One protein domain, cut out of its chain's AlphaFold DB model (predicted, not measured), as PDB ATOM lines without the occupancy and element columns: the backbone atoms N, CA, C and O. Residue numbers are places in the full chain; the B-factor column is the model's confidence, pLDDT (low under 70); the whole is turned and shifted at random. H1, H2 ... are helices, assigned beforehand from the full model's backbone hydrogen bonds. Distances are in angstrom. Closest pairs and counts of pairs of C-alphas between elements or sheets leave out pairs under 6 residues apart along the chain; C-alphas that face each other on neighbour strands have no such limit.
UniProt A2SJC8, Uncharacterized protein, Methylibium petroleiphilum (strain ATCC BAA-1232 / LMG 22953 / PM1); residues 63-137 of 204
ATOM      1  N   ALA A  63     -37.000  58.309 -30.317       62.66
ATOM      2  CA  ALA A  63     -37.398  56.979 -29.860       62.66
ATOM      3  C   ALA A  63     -37.199  56.780 -28.345       62.66
ATOM      4  O   ALA A  63     -37.843  55.913 -27.748       62.66
ATOM      5  N   HIS A  64     -36.289  57.526 -27.713       66.81
ATOM      6  CA  HIS A  64     -36.118  57.520 -26.263       66.81
ATOM      7  C   HIS A  64     -37.213  58.327 -25.569       66.81
ATOM      8  O   HIS A  64     -37.741  57.885 -24.549       66.81
ATOM      9  N   ASN A  65     -37.558  59.485 -26.127       73.69
ATOM     10  CA  ASN A  65     -38.610  60.364 -25.646       73.69
ATOM     11  C   ASN A  65     -39.973  59.657 -25.693       73.69
ATOM     12  O   ASN A  65     -40.644  59.571 -24.667       73.69
ATOM     13  N   ASP A  66     -40.303  59.014 -26.816       72.19
ATOM     14  CA  ASP A  66     -41.491  58.161 -26.970       72.19
ATOM     15  C   ASP A  66     -41.550  57.063 -25.903       72.19
ATOM     16  O   ASP A  66     -42.581  56.827 -25.272       72.19
ATOM     17  N   LEU A  67     -40.420  56.394 -25.660       67.38
ATOM     18  CA  LEU A  67     -40.342  55.334 -24.659       67.38
ATOM     19  C   LEU A  67     -40.495  55.879 -23.232       67.38
ATOM     20  O   LEU A  67     -41.015  55.182 -22.364       67.38
ATOM     21  N   THR A  68     -40.027  57.103 -22.985       74.25
ATOM     22  CA  THR A  68     -40.133  57.778 -21.686       74.25
ATOM     23  C   THR A  68     -41.579  58.185 -21.425       74.25
ATOM     24  O   THR A  68     -42.097  57.892 -20.348       74.25
ATOM     25  N   TRP A  69     -42.260  58.750 -22.425       73.50
ATOM     26  CA  TRP A  69     -43.696  59.021 -22.379       73.50
ATOM     27  C   TRP A  69     -44.513  57.753 -22.156       73.50
ATOM     28  O   TRP A  69     -45.379  57.731 -21.282       73.50
ATOM     29  N   ASP A  70     -44.184  56.669 -22.861       72.25
ATOM     30  CA  ASP A  70     -44.807  55.365 -22.646       72.25
ATOM     31  C   ASP A  70     -44.597  54.852 -21.219       72.25
ATOM     32  O   ASP A  70     -45.521  54.299 -20.627       72.25
ATOM     33  N   LEU A  71     -43.411  55.050 -20.637       71.00
ATOM     34  CA  LEU A  71     -43.108  54.654 -19.260       71.00
ATOM     35  C   LEU A  71     -43.922  55.455 -18.234       71.00
ATOM     36  O   LEU A  71     -44.398  54.889 -17.250       71.00
ATOM     37  N   VAL A  72     -44.085  56.760 -18.463       78.56
ATOM     38  CA  VAL A  72     -44.908  57.636 -17.617       78.56
ATOM     39  C   VAL A  72     -46.373  57.215 -17.703       78.56
ATOM     40  O   VAL A  72     -47.012  57.010 -16.670       78.56
ATOM     41  N   LEU A  73     -46.893  57.000 -18.915       74.75
ATOM     42  CA  LEU A  73     -48.266  56.540 -19.122       74.75
ATOM     43  C   LEU A  73     -48.504  55.169 -18.473       74.75
ATOM     44  O   LEU A  73     -49.546  54.947 -17.857       74.75
ATOM     45  N   LEU A  74     -47.510  54.275 -18.549       71.69
ATOM     46  CA  LEU A  74     -47.531  52.956 -17.916       71.69
ATOM     47  C   LEU A  74     -47.656  53.028 -16.392       71.69
ATOM     48  O   LEU A  74     -48.148  52.075 -15.808       71.69
ATOM     49  N   MET A  75     -47.220  54.110 -15.746       72.12
ATOM     50  CA  MET A  75     -47.375  54.301 -14.301       72.12
ATOM     51  C   MET A  75     -48.674  55.016 -13.945       72.12
ATOM     52  O   MET A  75     -49.383  54.596 -13.033       72.12
ATOM     53  N   VAL A  76     -48.998  56.091 -14.665       78.06
ATOM     54  CA  VAL A  76     -50.130  56.965 -14.329       78.06
ATOM     55  C   VAL A  76     -51.467  56.275 -14.590       78.06
ATOM     56  O   VAL A  76     -52.355  56.329 -13.742       78.06
ATOM     57  N   VAL A  77     -51.614  55.591 -15.729       78.25
ATOM     58  CA  VAL A  77     -52.869  54.926 -16.118       78.25
ATOM     59  C   VAL A  77     -53.305  53.853 -15.111       78.25
ATOM     60  O   VAL A  77     -54.451  53.915 -14.665       78.25
ATOM     61  N   PRO A  78     -52.453  52.892 -14.700       72.62
ATOM     62  CA  PRO A  78     -52.858  51.907 -13.703       72.62
ATOM     63  C   PRO A  78     -53.113  52.516 -12.323       72.62
ATOM     64  O   PRO A  78     -54.033  52.074 -11.640       72.62
ATOM     65  N   LEU A  79     -52.353  53.540 -11.917       77.25
ATOM     66  CA  LEU A  79     -52.581  54.224 -10.642       77.25
ATOM     67  C   LEU A  79     -53.957  54.905 -10.622       77.25
ATOM     68  O   LEU A  79     -54.709  54.768  -9.658       77.25
ATOM     69  N   LEU A  80     -54.307  55.580 -11.720       80.31
ATOM     70  CA  LEU A  80     -55.604  56.224 -11.898       80.31
ATOM     71  C   LEU A  80     -56.734  55.188 -11.947       80.31
ATOM     72  O   LEU A  80     -57.754  55.364 -11.288       80.31
ATOM     73  N   ALA A  81     -56.547  54.082 -12.672       74.44
ATOM     74  CA  ALA A  81     -57.522  52.996 -12.737       74.44
ATOM     75  C   ALA A  81     -57.776  52.367 -11.357       74.44
ATOM     76  O   ALA A  81     -58.925  52.100 -11.008       74.44
ATOM     77  N   LEU A  82     -56.725  52.182 -10.552       73.69
ATOM     78  CA  LEU A  82     -56.818  51.642  -9.196       73.69
ATOM     79  C   LEU A  82     -57.508  52.630  -8.246       73.69
ATOM     80  O   LEU A  82     -58.389  52.231  -7.488       73.69
ATOM     81  N   ALA A  83     -57.178  53.921  -8.333       79.25
ATOM     82  CA  ALA A  83     -57.845  54.973  -7.568       79.25
ATOM     83  C   ALA A  83     -59.345  55.059  -7.901       79.25
ATOM     84  O   ALA A  83     -60.175  55.135  -6.997       79.25
ATOM     85  N   LEU A  84     -59.702  54.976  -9.188       80.50
ATOM     86  CA  LEU A  84     -61.093  54.944  -9.641       80.50
ATOM     87  C   LEU A  84     -61.817  53.682  -9.164       80.50
ATOM     88  O   LEU A  84     -62.955  53.776  -8.712       80.50
ATOM     89  N   PHE A  85     -61.162  52.520  -9.215       74.50
ATOM     90  CA  PHE A  85     -61.727  51.272  -8.706       74.50
ATOM     91  C   PHE A  85     -62.016  51.358  -7.201       74.50
ATOM     92  O   PHE A  85     -63.121  51.031  -6.769       74.50
ATOM     93  N   LEU A  86     -61.074  51.875  -6.403       74.50
ATOM     94  CA  LEU A  86     -61.282  52.096  -4.968       74.50
ATOM     95  C   LEU A  86     -62.417  53.093  -4.708       74.50
ATOM     96  O   LEU A  86     -63.310  52.799  -3.912       74.50
ATOM     97  N   ALA A  87     -62.431  54.229  -5.407       80.69
ATOM     98  CA  ALA A  87     -63.474  55.242  -5.262       80.69
ATOM     99  C   ALA A  87     -64.869  54.684  -5.595       80.69
ATOM    100  O   ALA A  87     -65.826  54.897  -4.851       80.69
ATOM    101  N   GLN A  88     -64.989  53.904  -6.674       75.69
ATOM    102  CA  GLN A  88     -66.248  53.262  -7.052       75.69
ATOM    103  C   GLN A  88     -66.671  52.163  -6.075       75.69
ATOM    104  O   GLN A  88     -67.864  52.035  -5.797       75.69
ATOM    105  N   SER A  89     -65.719  51.404  -5.525       71.19
ATOM    106  CA  SER A  89     -66.007  50.379  -4.516       71.19
ATOM    107  C   SER A  89     -66.585  50.980  -3.231       71.19
ATOM    108  O   SER A  89     -67.488  50.396  -2.634       71.19
ATOM    109  N   HIS A  90     -66.123  52.177  -2.852       71.12
ATOM    110  CA  HIS A  90     -66.603  52.883  -1.668       71.12
ATOM    111  C   HIS A  90     -68.032  53.420  -1.849       71.12
ATOM    112  O   HIS A  90     -68.818  53.402  -0.909       71.12
ATOM    113  N   LEU A  91     -68.388  53.849  -3.066       76.38
ATOM    114  CA  LEU A  91     -69.686  54.462  -3.375       76.38
ATOM    115  C   LEU A  91     -70.799  53.455  -3.719       76.38
ATOM    116  O   LEU A  91     -71.962  53.733  -3.452       76.38
ATOM    117  N   ARG A  92     -70.480  52.314  -4.352       68.56
ATOM    118  CA  ARG A  92     -71.488  51.363  -4.881       68.56
ATOM    119  C   ARG A  92     -71.625  50.058  -4.088       68.56
ATOM    120  O   ARG A  92     -72.532  49.281  -4.374       68.56
ATOM    121  N   GLY A  93     -70.762  49.820  -3.100       63.31
ATOM    122  CA  GLY A  93     -70.760  48.592  -2.304       63.31
ATOM    123  C   GLY A  93     -70.177  47.371  -3.036       63.31
ATOM    124  O   GLY A  93     -70.154  47.289  -4.266       63.31
ATOM    125  N   LEU A  94     -69.694  46.396  -2.257       62.38
ATOM    126  CA  LEU A  94     -69.001  45.189  -2.739       62.38
ATOM    127  C   LEU A  94     -69.793  44.275  -3.705       62.38
ATOM    128  O   LEU A  94     -69.166  43.788  -4.650       62.38
ATOM    129  N   PRO A  95     -71.109  44.008  -3.537       66.00
ATOM    130  CA  PRO A  95     -71.768  42.944  -4.305       66.00
ATOM    131  C   PRO A  95     -71.893  43.272  -5.800       66.00
ATOM    132  O   PRO A  95     -71.792  42.378  -6.637       66.00
ATOM    133  N   GLN A  96     -72.012  44.553  -6.165       65.06
ATOM    134  CA  GLN A  96     -72.051  44.978  -7.570       65.06
ATOM    135  C   GLN A  96     -70.669  44.890  -8.252       65.06
ATOM    136  O   GLN A  96     -70.577  44.795  -9.476       65.06
ATOM    137  N   MET A  97     -69.582  44.934  -7.472       63.84
ATOM    138  CA  MET A  97     -68.204  45.007  -7.977       63.84
ATOM    139  C   MET A  97     -67.584  43.638  -8.269       63.84
ATOM    140  O   MET A  97     -66.619  43.562  -9.032       63.84
ATOM    141  N   ALA A  98     -68.155  42.549  -7.744       68.12
ATOM    142  CA  ALA A  98     -67.690  41.187  -8.011       68.12
ATOM    143  C   ALA A  98     -67.702  40.842  -9.515       68.12
ATOM    144  O   ALA A  98     -66.779  40.204 -10.016       68.12
ATOM    145  N   HIS A  99     -68.699  41.337 -10.258       68.88
ATOM    146  CA  HIS A  99     -68.792  41.149 -11.711       68.88
ATOM    147  C   HIS A  99     -67.825  42.033 -12.512       68.88
ATOM    148  O   HIS A  99     -67.436  41.674 -13.622       68.88
ATOM    149  N   LEU A 100     -67.409  43.176 -11.959       69.81
ATOM    150  CA  LEU A 100     -66.490  44.114 -12.613       69.81
ATOM    151  C   LEU A 100     -65.019  43.728 -12.399       69.81
ATOM    152  O   LEU A 100     -64.182  44.011 -13.253       69.81
ATOM    153  N   ALA A 101     -64.698  43.026 -11.309       70.56
ATOM    154  CA  ALA A 101     -63.349  42.545 -11.002       70.56
ATOM    155  C   ALA A 101     -62.646  41.786 -12.155       70.56
ATOM    156  O   ALA A 101     -61.511  42.149 -12.488       70.56
ATOM    157  N   PRO A 102     -63.263  40.788 -12.826       71.44
ATOM    158  CA  PRO A 102     -62.614  40.100 -13.945       71.44
ATOM    159  C   PRO A 102     -62.376  41.014 -15.153       71.44
ATOM    160  O   PRO A 102     -61.390  40.836 -15.865       71.44
ATOM    161  N   VAL A 103     -63.224  42.026 -15.368       77.31
ATOM    162  CA  VAL A 103     -63.050  43.005 -16.454       77.31
ATOM    163  C   VAL A 103     -61.791  43.842 -16.218       77.31
ATOM    164  O   VAL A 103     -60.983  44.000 -17.131       77.31
ATOM    165  N   TYR A 104     -61.572  44.307 -14.985       71.44
ATOM    166  CA  TYR A 104     -60.346  45.023 -14.614       71.44
ATOM    167  C   TYR A 104     -59.096  44.141 -14.729       71.44
ATOM    168  O   TYR A 104     -58.068  44.602 -15.225       71.44
ATOM    169  N   ALA A 105     -59.182  42.865 -14.340       71.50
ATOM    170  CA  ALA A 105     -58.076  41.919 -14.492       71.50
ATOM    171  C   ALA A 105     -57.710  41.693 -15.971       71.50
ATOM    172  O   ALA A 105     -56.537  41.767 -16.343       71.50
ATOM    173  N   LEU A 106     -58.708  41.484 -16.836       78.00
ATOM    174  CA  LEU A 106     -58.499  41.343 -18.280       78.00
ATOM    175  C   LEU A 106     -57.934  42.623 -18.903       78.00
ATOM    176  O   LEU A 106     -57.013  42.543 -19.717       78.00
ATOM    177  N   ALA A 107     -58.431  43.793 -18.499       75.00
ATOM    178  CA  ALA A 107     -57.917  45.080 -18.956       75.00
ATOM    179  C   ALA A 107     -56.436  45.262 -18.583       75.00
ATOM    180  O   ALA A 107     -55.636  45.655 -19.432       75.00
ATOM    181  N   ALA A 108     -56.046  44.905 -17.353       70.56
ATOM    182  CA  ALA A 108     -54.653  44.957 -16.913       70.56
ATOM    183  C   ALA A 108     -53.754  44.016 -17.734       70.56
ATOM    184  O   ALA A 108     -52.701  44.431 -18.220       70.56
ATOM    185  N   ILE A 109     -54.183  42.768 -17.958       73.69
ATOM    186  CA  ILE A 109     -53.436  41.793 -18.772       73.69
ATOM    187  C   ILE A 109     -53.288  42.285 -20.217       73.69
ATOM    188  O   ILE A 109     -52.190  42.240 -20.780       73.69
ATOM    189  N   ALA A 110     -54.370  42.784 -20.820       78.00
ATOM    190  CA  ALA A 110     -54.356  43.323 -22.176       78.00
ATOM    191  C   ALA A 110     -53.408  44.526 -22.296       78.00
ATOM    192  O   ALA A 110     -52.636  44.608 -23.254       78.00
ATOM    193  N   PHE A 111     -53.413  45.417 -21.303       74.50
ATOM    194  CA  PHE A 111     -52.529  46.576 -21.253       74.50
ATOM    195  C   PHE A 111     -51.051  46.169 -21.156       74.50
ATOM    196  O   PHE A 111     -50.226  46.651 -21.935       74.50
ATOM    197  N   ILE A 112     -50.716  45.207 -20.289       70.88
ATOM    198  CA  ILE A 112     -49.354  44.659 -20.177       70.88
ATOM    199  C   ILE A 112     -48.911  44.040 -21.508       70.88
ATOM    200  O   ILE A 112     -47.814  44.321 -21.997       70.88
ATOM    201  N   ALA A 113     -49.766  43.224 -22.131       74.44
ATOM    202  CA  ALA A 113     -49.462  42.587 -23.408       74.44
ATOM    203  C   ALA A 113     -49.259  43.614 -24.536       74.44
ATOM    204  O   ALA A 113     -48.342  43.465 -25.350       74.44
ATOM    205  N   TYR A 114     -50.080  44.667 -24.581       78.19
ATOM    206  CA  TYR A 114     -49.941  45.764 -25.536       78.19
ATOM    207  C   TYR A 114     -48.601  46.490 -25.367       78.19
ATOM    208  O   TYR A 114     -47.853  46.635 -26.339       78.19
ATOM    209  N   MET A 115     -48.256  46.863 -24.133       66.00
ATOM    210  CA  MET A 115     -47.015  47.581 -23.830       66.00
ATOM    211  C   MET A 115     -45.780  46.733 -24.143       66.00
ATOM    212  O   MET A 115     -44.822  47.225 -24.739       66.00
ATOM    213  N   LEU A 116     -45.832  45.426 -23.865       66.94
ATOM    214  CA  LEU A 116     -44.764  44.497 -24.231       66.94
ATOM    215  C   LEU A 116     -44.572  44.412 -25.754       66.94
ATOM    216  O   LEU A 116     -43.444  44.488 -26.243       66.94
ATOM    217  N   ARG A 117     -45.662  44.304 -26.529       72.06
ATOM    218  CA  ARG A 117     -45.591  44.291 -28.002       72.06
ATOM    219  C   ARG A 117     -45.041  45.603 -28.559       72.06
ATOM    220  O   ARG A 117     -44.243  45.569 -29.498       72.06
ATOM    221  N   LYS A 118     -45.444  46.744 -27.989       69.06
ATOM    222  CA  LYS A 118     -44.952  48.070 -28.387       69.06
ATOM    223  C   LYS A 118     -43.441  48.185 -28.160       69.06
ATOM    224  O   LYS A 118     -42.716  48.560 -29.083       69.06
ATOM    225  N   LEU A 119     -42.951  47.728 -27.003       63.91
ATOM    226  CA  LEU A 119     -41.517  47.668 -26.691       63.91
ATOM    227  C   LEU A 119     -40.730  46.785 -27.669       63.91
ATOM    228  O   LEU A 119     -39.644  47.167 -28.108       63.91
ATOM    229  N   LEU A 120     -41.265  45.615 -28.031       67.19
ATOM    230  CA  LEU A 120     -40.610  44.709 -28.980       67.19
ATOM    231  C   LEU A 120     -40.512  45.325 -30.382       67.19
ATOM    232  O   LEU A 120     -39.447  45.273 -30.999       67.19
ATOM    233  N   LYS A 121     -41.579  45.978 -30.865       67.62
ATOM    234  CA  LYS A 121     -41.552  46.707 -32.145       67.62
ATOM    235  C   LYS A 121     -40.523  47.839 -32.132       67.62
ATOM    236  O   LYS A 121     -39.736  47.945 -33.073       67.62
ATOM    237  N   ALA A 122     -40.465  48.630 -31.060       62.78
ATOM    238  CA  ALA A 122     -39.454  49.677 -30.906       62.78
ATOM    239  C   ALA A 122     -38.019  49.109 -30.900       62.78
ATOM    240  O   ALA A 122     -37.107  49.713 -31.462       62.78
ATOM    241  N   GLY A 123     -37.819  47.914 -30.329       62.38
ATOM    242  CA  GLY A 123     -36.535  47.208 -30.348       62.38
ATOM    243  C   GLY A 123     -36.040  46.887 -31.761       62.38
ATOM    244  O   GLY A 123     -34.898  47.199 -32.090       62.38
ATOM    245  N   THR A 124     -36.909  46.338 -32.614       63.53
ATOM    246  CA  THR A 124     -36.535  45.969 -33.995       63.53
ATOM    247  C   THR A 124     -36.110  47.170 -34.843       63.53
ATOM    248  O   THR A 124     -35.146  47.076 -35.599       63.53
ATOM    249  N   ARG A 125     -36.765  48.329 -34.670       61.78
ATOM    250  CA  ARG A 125     -36.386  49.574 -35.362       61.78
ATOM    251  C   ARG A 125     -34.973  50.028 -34.991       61.78
ATOM    252  O   ARG A 125     -34.210  50.430 -35.862       61.78
ATOM    253  N   LEU A 126     -34.595  49.903 -33.718       60.25
ATOM    254  CA  LEU A 126     -33.254  50.258 -33.253       60.25
ATOM    255  C   LEU A 126     -32.157  49.343 -33.806       60.25
ATOM    256  O   LEU A 126     -31.059  49.815 -34.090       60.25
ATOM    257  N   ASP A 127     -32.427  48.042 -33.919       60.91
ATOM    258  CA  ASP A 127     -31.438  47.086 -34.425       60.91
ATOM    259  C   ASP A 127     -31.135  47.339 -35.914       60.91
ATOM    260  O   ASP A 127     -29.976  47.268 -36.323       60.91
ATOM    261  N   HIS A 128     -32.138  47.747 -36.701       62.84
ATOM    262  CA  HIS A 128     -31.934  48.179 -38.087       62.84
ATOM    263  C   HIS A 128     -31.137  49.487 -38.200       62.84
ATOM    264  O   HIS A 128     -30.218  49.567 -39.013       62.84
ATOM    265  N   LEU A 129     -31.429  50.487 -37.361       60.81
ATOM    266  CA  LEU A 129     -30.681  51.753 -37.348       60.81
ATOM    267  C   LEU A 129     -29.210  51.555 -36.948       60.81
ATOM    268  O   LEU A 129     -28.323  52.203 -37.501       60.81
ATOM    269  N   LYS A 130     -28.927  50.615 -36.039       62.47
ATOM    270  CA  LYS A 130     -27.550  50.247 -35.676       62.47
ATOM    271  C   LYS A 130     -26.784  49.602 -36.824       62.47
ATOM    272  O   LYS A 130     -25.620  49.933 -37.015       62.47
ATOM    273  N   ALA A 131     -27.427  48.723 -37.592       63.41
ATOM    274  CA  ALA A 131     -26.798  48.115 -38.761       63.41
ATOM    275  C   ALA A 131     -26.434  49.165 -39.828       63.41
ATOM    276  O   ALA A 131     -25.384  49.054 -40.456       63.41
ATOM    277  N   GLY A 132     -27.267  50.203 -39.991       64.38
ATOM    278  CA  GLY A 132     -26.960  51.354 -40.847       64.38
ATOM    279  C   GLY A 132     -25.763  52.165 -40.342       64.38
ATOM    280  O   GLY A 132     -24.842  52.435 -41.105       64.38
ATOM    281  N   TYR A 133     -25.720  52.465 -39.040       64.31
ATOM    282  CA  TYR A 133     -24.597  53.181 -38.427       64.31
ATOM    283  C   TYR A 133     -23.263  52.425 -38.556       64.31
ATOM    284  O   TYR A 133     -22.249  53.019 -38.917       64.31
ATOM    285  N   ASP A 134     -23.251  51.112 -38.305       63.34
ATOM    286  CA  ASP A 134     -22.037  50.295 -38.438       63.34
ATOM    287  C   ASP A 134     -21.544  50.238 -39.894       63.34
ATOM    288  O   ASP A 134     -20.335  50.224 -40.134       63.34
ATOM    289  N   ALA A 135     -22.457  50.263 -40.873       62.97
ATOM    290  CA  ALA A 135     -22.102  50.356 -42.284       62.97
ATOM    291  C   ALA A 135     -21.470  51.718 -42.628       62.97
ATOM    292  O   ALA A 135     -20.440  51.755 -43.297       62.97
ATOM    293  N   GLU A 136     -22.022  52.827 -42.129       65.06
ATOM    294  CA  GLU A 136     -21.454  54.169 -42.337       65.06
ATOM    295  C   GLU A 136     -20.063  54.317 -41.695       65.06
ATOM    296  O   GLU A 136     -19.143  54.852 -42.316       65.06
ATOM    297  N   VAL A 137     -19.868  53.780 -40.484       65.75
ATOM    298  CA  VAL A 137     -18.559  53.774 -39.804       65.75
ATOM    299  C   VAL A 137     -17.542  52.909 -40.551       65.75
ATOM    300  O   VAL A 137     -16.380  53.300 -40.667       65.75
TER     301      VAL A 137
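Overview. This is residues 63 to 137 of the 204 residues of an uncharacterized protein of Methylibium petroleiphilum (strain ATCC BAA-1232 / LMG 22953 / PM1) (UniProt A2SJC8). Two long helices, H1 and H3, run side by side in opposite ways as a loose helical pair, with the four-residue H2 at the turn between them. H3 is the longer, and its residues 127 to 137 stick out past the start of H1. The printed part has 75 residues with three named helices, H1, H2, H3, and no named strand; it is all helix. It is extended, a rod of 64 by 19 by 7 A, with a radius of gyration of the C-alphas of 18.9 A.

Along the chain. H1, residues 63 to 92, begins at C-alpha 63 (-37.398, 56.979, -29.860) and is 42.6 A long. H2 is residues 94 to 97. H3, residues 101 to 137, is 54.4 A long and ends at C-alpha 137 (-18.559, 53.774, -39.804).

Arrangement. H1 and H3 are close but not clearly touching; their closest C-alphas, of Ala 63 and Ala 122, are 7.7 A apart. They run opposite ways at a shallow tilt of 5 degrees. H1 and H2 are close but not clearly touching, the closest C-alphas, of Ser 89 and Met 97, being 6.8 A apart. H2 and H3 meet only through their link. Every O i to N i+4 pair is within hydrogen-bond range in H3, and 25 of 26 in H1; H2 is too short for such a pair.

Size, cuts and confidence. The C-alphas of Pro 95 and Val 137, the two farthest apart, are 64.9 A apart. The printed part has no cut, and both links are tight. Mean pLDDT of the printed part is 70.1; residues 92 to 100 and 118 to 137 are among those under 70.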